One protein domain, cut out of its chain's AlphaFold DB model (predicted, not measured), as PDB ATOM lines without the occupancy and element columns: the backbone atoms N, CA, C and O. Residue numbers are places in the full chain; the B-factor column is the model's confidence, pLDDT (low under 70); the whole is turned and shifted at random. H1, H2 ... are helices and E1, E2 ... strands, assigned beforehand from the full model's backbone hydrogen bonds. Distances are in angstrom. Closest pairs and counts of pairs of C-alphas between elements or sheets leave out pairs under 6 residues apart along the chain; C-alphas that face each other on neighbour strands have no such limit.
ATOM      1  N   ALA A   2     131.084 -63.491 -10.778       89.94
ATOM      2  CA  ALA A   2     131.272 -64.585  -9.811       89.94
ATOM      3  C   ALA A   2     132.150 -64.199  -8.613       89.94
ATOM      4  O   ALA A   2     131.674 -64.194  -7.487       89.94
ATOM      5  N   GLU A   3     133.376 -63.745  -8.879       92.31
ATOM      6  CA  GLU A   3     134.308 -63.280  -7.842       92.31
ATOM      7  C   GLU A   3     133.744 -62.114  -7.020       92.31
ATOM      8  O   GLU A   3     133.806 -62.134  -5.799       92.31
ATOM      9  N   ARG A   4     133.112 -61.131  -7.677       93.69
ATOM     10  CA  ARG A   4     132.497 -59.969  -7.008       93.69
ATOM     11  C   ARG A   4     131.334 -60.342  -6.084       93.69
ATOM     12  O   ARG A   4     131.072 -59.606  -5.145       93.69
ATOM     13  N   LEU A   5     130.616 -61.418  -6.395       92.75
ATOM     14  CA  LEU A   5     129.474 -61.907  -5.620       92.75
ATOM     15  C   LEU A   5     129.859 -63.053  -4.669       92.75
ATOM     16  O   LEU A   5     128.999 -63.529  -3.939       92.75
ATOM     17  N   GLY A   6     131.113 -63.522  -4.685       94.88
ATOM     18  CA  GLY A   6     131.562 -64.649  -3.862       94.88
ATOM     19  C   GLY A   6     130.899 -65.991  -4.201       94.88
ATOM     20  O   GLY A   6     130.888 -66.887  -3.364       94.88
ATOM     21  N   ILE A   7     130.337 -66.147  -5.406       95.00
ATOM     22  CA  ILE A   7     129.603 -67.357  -5.823       95.00
ATOM     23  C   ILE A   7     130.192 -67.984  -7.087       95.00
ATOM     24  O   ILE A   7     130.887 -67.333  -7.870       95.00
ATOM     25  N   SER A   8     129.883 -69.261  -7.323       95.81
ATOM     26  CA  SER A   8     130.329 -69.973  -8.523       95.81
ATOM     27  C   SER A   8     129.649 -69.451  -9.801       95.81
ATOM     28  O   SER A   8     128.654 -68.724  -9.778       95.81
ATOM     29  N   ARG A   9     130.195 -69.815 -10.968       94.12
ATOM     30  CA  ARG A   9     129.674 -69.350 -12.269       94.12
ATOM     31  C   ARG A   9     128.327 -69.982 -12.642       94.12
ATOM     32  O   ARG A   9     127.580 -69.380 -13.407       94.12
ATOM     33  N   THR A  10     128.020 -71.171 -12.127       95.44
ATOM     34  CA  THR A  10     126.788 -71.920 -12.427       95.44
ATOM     35  C   THR A  10     125.503 -71.166 -12.059       95.44
ATOM     36  O   THR A  10     124.714 -70.939 -12.978       95.44
ATOM     37  N   PRO A  11     125.295 -70.702 -10.806       95.06
ATOM     38  CA  PRO A  11     124.085 -69.963 -10.437       95.06
ATOM     39  C   PRO A  11     123.945 -68.660 -11.228       95.06
ATOM     40  O   PRO A  11     122.850 -68.303 -11.647       95.06
ATOM     41  N   ILE A  12     125.057 -67.990 -11.543       93.50
ATOM     42  CA  ILE A  12     125.037 -66.791 -12.391       93.50
ATOM     43  C   ILE A  12     124.528 -67.128 -13.795       93.50
ATOM     44  O   ILE A  12     123.684 -66.420 -14.336       93.50
ATOM     45  N   ARG A  13     125.009 -68.225 -14.393       92.19
ATOM     46  CA  ARG A  13     124.576 -68.655 -15.731       92.19
ATOM     47  C   ARG A  13     123.102 -69.059 -15.783       92.19
ATOM     48  O   ARG A  13     122.514 -68.967 -16.854       92.19
ATOM     49  N   GLN A  14     122.537 -69.512 -14.665       94.00
ATOM     50  CA  GLN A  14     121.119 -69.862 -14.537       94.00
ATOM     51  C   GLN A  14     120.239 -68.627 -14.289       94.00
ATOM     52  O   GLN A  14     119.157 -68.537 -14.857       94.00
ATOM     53  N   ALA A  15     120.718 -67.657 -13.506       95.12
ATOM     54  CA  ALA A  15     119.965 -66.448 -13.178       95.12
ATOM     55  C   ALA A  15     119.843 -65.468 -14.356       95.12
ATOM     56  O   ALA A  15     118.801 -64.849 -14.533       95.12
ATOM     57  N   LEU A  16     120.886 -65.318 -15.185       95.12
ATOM     58  CA  LEU A  16     120.876 -64.329 -16.274       95.12
ATOM     59  C   LEU A  16     119.745 -64.551 -17.306       95.12
ATOM     60  O   LEU A  16     119.079 -63.573 -17.645       95.12
ATOM     61  N   PRO A  17     119.471 -65.784 -17.786       95.44
ATOM     62  CA  PRO A  17     118.304 -66.044 -18.627       95.44
ATOM     63  C   PRO A  17     116.972 -65.743 -17.933       95.44
ATOM     64  O   PRO A  17     116.103 -65.154 -18.567       95.44
ATOM     65  N   ALA A  18     116.821 -66.096 -16.651       96.44
ATOM     66  CA  ALA A  18     115.599 -65.828 -15.887       96.44
ATOM     67  C   ALA A  18     115.333 -64.318 -15.775       96.44
ATOM     68  O   ALA A  18     114.277 -63.844 -16.178       96.44
ATOM     69  N   LEU A  19     116.347 -63.535 -15.394       97.06
ATOM     70  CA  LEU A  19     116.259 -62.072 -15.339       97.06
ATOM     71  C   LEU A  19     115.976 -61.439 -16.713       97.06
ATOM     72  O   LEU A  19     115.374 -60.372 -16.800       97.06
ATOM     73  N   CYS A  20     116.419 -62.067 -17.805       96.56
ATOM     74  CA  CYS A  20     116.076 -61.623 -19.154       96.56
ATOM     75  C   CYS A  20     114.615 -61.933 -19.510       96.56
ATOM     76  O   CYS A  20     113.967 -61.103 -20.140       96.56
ATOM     77  N   GLN A  21     114.094 -63.096 -19.106       96.75
ATOM     78  CA  GLN A  21     112.684 -63.459 -19.289       96.75
ATOM     79  C   GLN A  21     111.753 -62.562 -18.469       96.75
ATOM     80  O   GLN A  21     110.719 -62.137 -18.970       96.75
ATOM     81  N   GLU A  22     112.161 -62.195 -17.254       97.00
ATOM     82  CA  GLU A  22     111.468 -61.214 -16.406       97.00
ATOM     83  C   GLU A  22     111.568 -59.773 -16.947       97.00
ATOM     84  O   GLU A  22     110.954 -58.852 -16.414       97.00
ATOM     85  N   GLY A  23     112.346 -59.546 -18.011       95.75
ATOM     86  CA  GLY A  23     112.508 -58.236 -18.635       95.75
ATOM     87  C   GLY A  23     113.406 -57.277 -17.852       95.75
ATOM     88  O   GLY A  23     113.381 -56.076 -18.102       95.75
ATOM     89  N   LEU A  24     114.216 -57.763 -16.913       96.94
ATOM     90  CA  LEU A  24     115.203 -56.951 -16.186       96.94
ATOM     91  C   LEU A  24     116.511 -56.808 -16.975       96.94
ATOM     92  O   LEU A  24     117.210 -55.795 -16.881       96.94
ATOM     93  N   LEU A  25     116.823 -57.810 -17.796       97.25
ATOM     94  CA  LEU A  25     117.947 -57.809 -18.727       97.25
ATOM     95  C   LEU A  25     117.469 -57.902 -20.178       97.25
ATOM     96  O   LEU A  25     116.361 -58.345 -20.465       97.25
ATOM     97  N   VAL A  26     118.349 -57.524 -21.100       96.94
ATOM     98  CA  VAL A  26     118.202 -57.744 -22.544       96.94
ATOM     99  C   VAL A  26     119.437 -58.454 -23.086       96.94
ATOM    100  O   VAL A  26     120.540 -58.286 -22.556       96.94
ATOM    101  N   GLN A  27     119.276 -59.235 -24.155       95.25
ATOM    102  CA  GLN A  27     120.422 -59.824 -24.847       95.25
ATOM    103  C   GLN A  27     121.283 -58.725 -25.483       95.25
ATOM    104  O   GLN A  27     120.786 -57.838 -26.173       95.25
ATOM    105  N   ALA A  28     122.592 -58.800 -25.261       93.88
ATOM    106  CA  ALA A  28     123.579 -57.839 -25.747       93.88
ATOM    107  C   ALA A  28     124.469 -58.480 -26.827       93.88
ATOM    108  O   ALA A  28     125.698 -58.535 -26.704       93.88
ATOM    109  N   GLY A  29     123.833 -59.015 -27.876       87.62
ATOM    110  CA  GLY A  29     124.498 -59.771 -28.943       87.62
ATOM    111  C   GLY A  29     125.342 -60.928 -28.397       87.62
ATOM    112  O   GLY A  29     124.993 -61.557 -27.400       87.62
ATOM    113  N   ASN A  30     126.516 -61.160 -28.991       84.88
ATOM    114  CA  ASN A  30     127.435 -62.229 -28.566       84.88
ATOM    115  C   ASN A  30     128.093 -61.990 -27.190       84.88
ATOM    116  O   ASN A  30     128.902 -62.804 -26.753       84.88
ATOM    117  N   ARG A  31     127.796 -60.874 -26.506       77.69
ATOM    118  CA  ARG A  31     128.418 -60.499 -25.223       77.69
ATOM    119  C   ARG A  31     127.595 -60.899 -23.994       77.69
ATOM    120  O   ARG A  31     127.992 -60.581 -22.876       77.69
ATOM    121  N   GLY A  32     126.478 -61.605 -24.173       90.94
ATOM    122  CA  GLY A  32     125.622 -62.054 -23.074       90.94
ATOM    123  C   GLY A  32     124.458 -61.099 -22.836       90.94
ATOM    124  O   GLY A  32     123.595 -60.968 -23.697       90.94
ATOM    125  N   TYR A  33     124.418 -60.445 -21.673       95.38
ATOM    126  CA  TYR A  33     123.264 -59.656 -21.229       95.38
ATOM    127  C   TYR A  33     123.661 -58.241 -20.809       95.38
ATOM    128  O   TYR A  33     124.759 -58.018 -20.298       95.38
ATOM    129  N   ALA A  34     122.741 -57.297 -20.980       95.88
ATOM    130  CA  ALA A  34     122.834 -55.938 -20.465       95.88
ATOM    131  C   ALA A  34     121.593 -55.597 -19.635       95.88
ATOM    132  O   ALA A  34     120.521 -56.155 -19.854       95.88
ATOM    133  N   VAL A  35     121.740 -54.667 -18.688       96.56
ATOM    134  CA  VAL A  35     120.606 -54.145 -17.914       96.56
ATOM    135  C   VAL A  35     119.645 -53.434 -18.857       96.56
ATOM    136  O   VAL A  35     120.067 -52.579 -19.645       96.56
ATOM    137  N   ARG A  36     118.359 -53.789 -18.788       96.75
ATOM    138  CA  ARG A  36     117.332 -53.128 -19.589       96.75
ATOM    139  C   ARG A  36     117.230 -51.661 -19.177       96.75
ATOM    140  O   ARG A  36     117.210 -51.335 -17.993       96.75
ATOM    141  N   ARG A  37     117.148 -50.765 -20.161       96.81
ATOM    142  CA  ARG A  37     116.780 -49.370 -19.903       96.81
ATOM    143  C   ARG A  37     115.266 -49.241 -19.877       96.81
ATOM    144  O   ARG A  37     114.595 -49.771 -20.756       96.81
ATOM    145  N   PHE A  38     114.775 -48.502 -18.894       96.00
ATOM    146  CA  PHE A  38     113.375 -48.135 -18.772       96.00
ATOM    147  C   PHE A  38     113.220 -46.672 -19.166       96.00
ATOM    148  O   PHE A  38     114.005 -45.816 -18.753       96.00
ATOM    149  N   SER A  39     112.214 -46.385 -19.977       97.69
ATOM    150  CA  SER A  39     111.786 -45.023 -20.250       97.69
ATOM    151  C   SER A  39     111.076 -44.426 -19.032       97.69
ATOM    152  O   SER A  39     110.568 -45.130 -18.151       97.69
ATOM    153  N   GLN A  40     110.992 -43.095 -18.999       98.06
ATOM    154  CA  GLN A  40     110.182 -42.398 -18.000       98.06
ATOM    155  C   GLN A  40     108.717 -42.854 -18.057       98.06
ATOM    156  O   GLN A  40     108.092 -43.032 -17.015       98.06
ATOM    157  N   ARG A  41     108.186 -43.092 -19.264       98.19
ATOM    158  CA  ARG A  41     106.804 -43.539 -19.446       98.19
ATOM    159  C   ARG A  41     106.566 -44.912 -18.823       98.19
ATOM    160  O   ARG A  41     105.659 -45.034 -18.012       98.19
ATOM    161  N   GLU A  42     107.419 -45.892 -19.116       97.44
ATOM    162  CA  GLU A  42     107.319 -47.231 -18.513       97.44
ATOM    163  C   GLU A  42     107.406 -47.182 -16.984       97.44
ATOM    164  O   GLU A  42     106.713 -47.927 -16.298       97.44
ATOM    165  N   SER A  43     108.227 -46.280 -16.442       96.75
ATOM    166  CA  SER A  43     108.341 -46.093 -14.992       96.75
ATOM    167  C   SER A  43     107.037 -45.559 -14.384       96.75
ATOM    168  O   SER A  43     106.599 -46.039 -13.340       96.75
ATOM    169  N   LEU A  44     106.389 -44.594 -15.044       98.25
ATOM    170  CA  LEU A  44     105.088 -44.055 -14.626       98.25
ATOM    171  C   LEU A  44     103.958 -45.083 -14.775       98.25
ATOM    172  O   LEU A  44     103.082 -45.169 -13.912       98.25
ATOM    173  N   ASP A  45     103.990 -45.891 -15.833       98.06
ATOM    174  CA  ASP A  45     103.024 -46.972 -16.035       98.06
ATOM    175  C   ASP A  45     103.161 -48.031 -14.927       98.06
ATOM    176  O   ASP A  45     102.164 -48.419 -14.316       98.06
ATOM    177  N   ALA A  46     104.392 -48.418 -14.573       97.19
ATOM    178  CA  ALA A  46     104.651 -49.329 -13.460       97.19
ATOM    179  C   ALA A  46     104.157 -48.767 -12.115       97.19
ATOM    180  O   ALA A  46     103.557 -49.498 -11.328       97.19
ATOM    181  N   LEU A  47     104.356 -47.466 -11.859       98.12
ATOM    182  CA  LEU A  47     103.817 -46.803 -10.666       98.12
ATOM    183  C   LEU A  47     102.287 -46.825 -10.631       98.12
ATOM    184  O   LEU A  47     101.712 -47.047  -9.572       98.12
ATOM    185  N   THR A  48     101.631 -46.642 -11.776       98.38
ATOM    186  CA  THR A  48     100.164 -46.681 -11.867       98.38
ATOM    187  C   THR A  48      99.630 -48.065 -11.506       98.38
ATOM    188  O   THR A  48      98.727 -48.184 -10.681       98.38
ATOM    189  N   VAL A  49     100.221 -49.121 -12.073       98.31
ATOM    190  CA  VAL A  49      99.839 -50.507 -11.759       98.31
ATOM    191  C   VAL A  49     100.060 -50.806 -10.279       98.31
ATOM    192  O   VAL A  49      99.169 -51.341  -9.620       98.31
ATOM    193  N   ARG A  50     101.213 -50.405  -9.733       98.38
ATOM    194  CA  ARG A  50     101.513 -50.571  -8.308       98.38
ATOM    195  C   ARG A  50     100.512 -49.848  -7.422       98.38
ATOM    196  O   ARG A  50      99.993 -50.470  -6.511       98.38
ATOM    197  N   ALA A  51     100.187 -48.592  -7.715       98.31
ATOM    198  CA  ALA A  51      99.224 -47.825  -6.929       98.31
ATOM    199  C   ALA A  51      97.848 -48.509  -6.874       98.31
ATOM    200  O   ALA A  51      97.220 -48.540  -5.818       98.31
ATOM    201  N   LEU A  52      97.400 -49.106  -7.984       98.25
ATOM    202  CA  LEU A  52      96.155 -49.876  -8.018       98.25
ATOM    203  C   LEU A  52      96.249 -51.142  -7.158       98.25
ATOM    204  O   LEU A  52      95.362 -51.396  -6.349       98.25
ATOM    205  N   MET A  53      97.318 -51.926  -7.311       98.38
ATOM    206  CA  MET A  53      97.497 -53.177  -6.565       98.38
ATOM    207  C   MET A  53      97.690 -52.939  -5.065       98.38
ATOM    208  O   MET A  53      97.034 -53.580  -4.250       98.38
ATOM    209  N   GLU A  54      98.564 -52.001  -4.704       98.25
ATOM    210  CA  GLU A  54      98.855 -51.624  -3.321       98.25
ATOM    211  C   GLU A  54      97.620 -50.996  -2.663       98.25
ATOM    212  O   GLU A  54      97.293 -51.346  -1.534       98.25
ATOM    213  N   GLY A  55      96.880 -50.138  -3.377       98.12
ATOM    214  CA  GLY A  55      95.631 -49.557  -2.882       98.12
ATOM    215  C   GLY A  55      94.548 -50.606  -2.626       98.12
ATOM    216  O   GLY A  55      93.885 -50.563  -1.592       98.12
ATOM    217  N   MET A  56      94.398 -51.582  -3.530       98.06
ATOM    218  CA  MET A  56      93.501 -52.720  -3.303       98.06
ATOM    219  C   MET A  56      93.951 -53.554  -2.105       98.06
ATOM    220  O   MET A  56      93.134 -53.828  -1.236       98.06
ATOM    221  N   GLY A  57      95.239 -53.899  -2.017       96.94
ATOM    222  CA  GLY A  57      95.778 -54.663  -0.892       96.94
ATOM    223  C   GLY A  57      95.571 -53.955   0.446       96.94
ATOM    224  O   GLY A  57      95.110 -54.568   1.402       96.94
ATOM    225  N   ALA A  58      95.823 -52.645   0.502       97.56
ATOM    226  CA  ALA A  58      95.573 -51.834   1.687       97.56
ATOM    227  C   ALA A  58      94.086 -51.819   2.074       97.56
ATOM    228  O   ALA A  58      93.768 -51.937   3.256       97.56
ATOM    229  N   ARG A  59      93.177 -51.714   1.093       97.62
ATOM    230  CA  ARG A  59      91.730 -51.793   1.340       97.62
ATOM    231  C   ARG A  59      91.339 -53.155   1.908       97.62
ATOM    232  O   ARG A  59      90.675 -53.194   2.932       97.62
ATOM    233  N   THR A  60      91.784 -54.243   1.282       97.31
ATOM    234  CA  THR A  60      91.508 -55.613   1.735       97.31
ATOM    235  C   THR A  60      91.971 -55.819   3.174       97.31
ATOM    236  O   THR A  60      91.190 -56.261   4.005       97.31
ATOM    237  N   VAL A  61      93.198 -55.408   3.506       97.56
ATOM    238  CA  VAL A  61      93.731 -55.507   4.876       97.56
ATOM    239  C   VAL A  61      92.925 -54.657   5.864       97.56
ATOM    240  O   VAL A  61      92.701 -55.077   6.996       97.56
ATOM    241  N   ALA A  62      92.471 -53.468   5.460       97.00
ATOM    242  CA  ALA A  62      91.631 -52.621   6.306       97.00
ATOM    243  C   ALA A  62      90.222 -53.204   6.530       97.00
ATOM    244  O   ALA A  62      89.642 -52.987   7.592       97.00
ATOM    245  N   GLU A  63      89.672 -53.916   5.542       97.06
ATOM    246  CA  GLU A  63      88.342 -54.541   5.587       97.06
ATOM    247  C   GLU A  63      88.346 -55.874   6.354       97.06
ATOM    248  O   GLU A  63      87.421 -56.147   7.118       97.06
TER     249      GLU A  63
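This is residues 2 to 63 of the 69 residues of the protein "VanR" of Xanthomonas oryzae pv. oryzae (strain PXO99A) (UniProt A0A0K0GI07). A small head, made of the two-strand hairpin E1 and E2 with residues 16 to 20 of H2 packed on it, has the long helix H3 sticking out from it as a free arm. Short H1 lies near the other end of H2, and residues 3 to 9 stick out too. The printed part has 62 residues, with three named helices and two named strands in the order H1, H2, E1, E2, H3; the sheet, E1 - E2, is antiparallel and the class is mostly helix. The whole is extended, with a radius of gyration of the C-alphas of 17.2 A and spans of 48 by 27 by 19 A.

E1, residues 25 to 27, and E2, residues 33 to 35, form an antiparallel hairpin at 142 degrees, with N 26 and O 34 within hydrogen-bond range at 2.9 A. The closest C-alphas of H2, residues 9 to 21, and E1 are those of Cys 20 and Val 26, 5.6 A apart. H1, residues 2 to 5, is close to H2 but not clearly touching, the closest C-alphas being those of Ala 2 and Arg 9 at 5.6 A. H3, residues 40 to 63, is apart from H1, H2 and E1. Every O i to N i+4 pair is within hydrogen-bond range in H3, and 7 of 9 are in H2; H1 is too short for such a pair.

E1 and E2 measure 6.9 A and 7.0 A, and H1 5.3 A. H2 runs 19.3 A from C-alpha 9 at (129.674, -69.350, -12.269). H3 runs 34.4 A, from (110.182, -42.398, -18.000) to (88.342, -54.541, 5.587).

The C-alphas of Asn 30 and Glu 63, the two farthest apart, are 52.5 A apart. The printed part has no cut, its four links are tight, and no printed residue is under 70 in pLDDT.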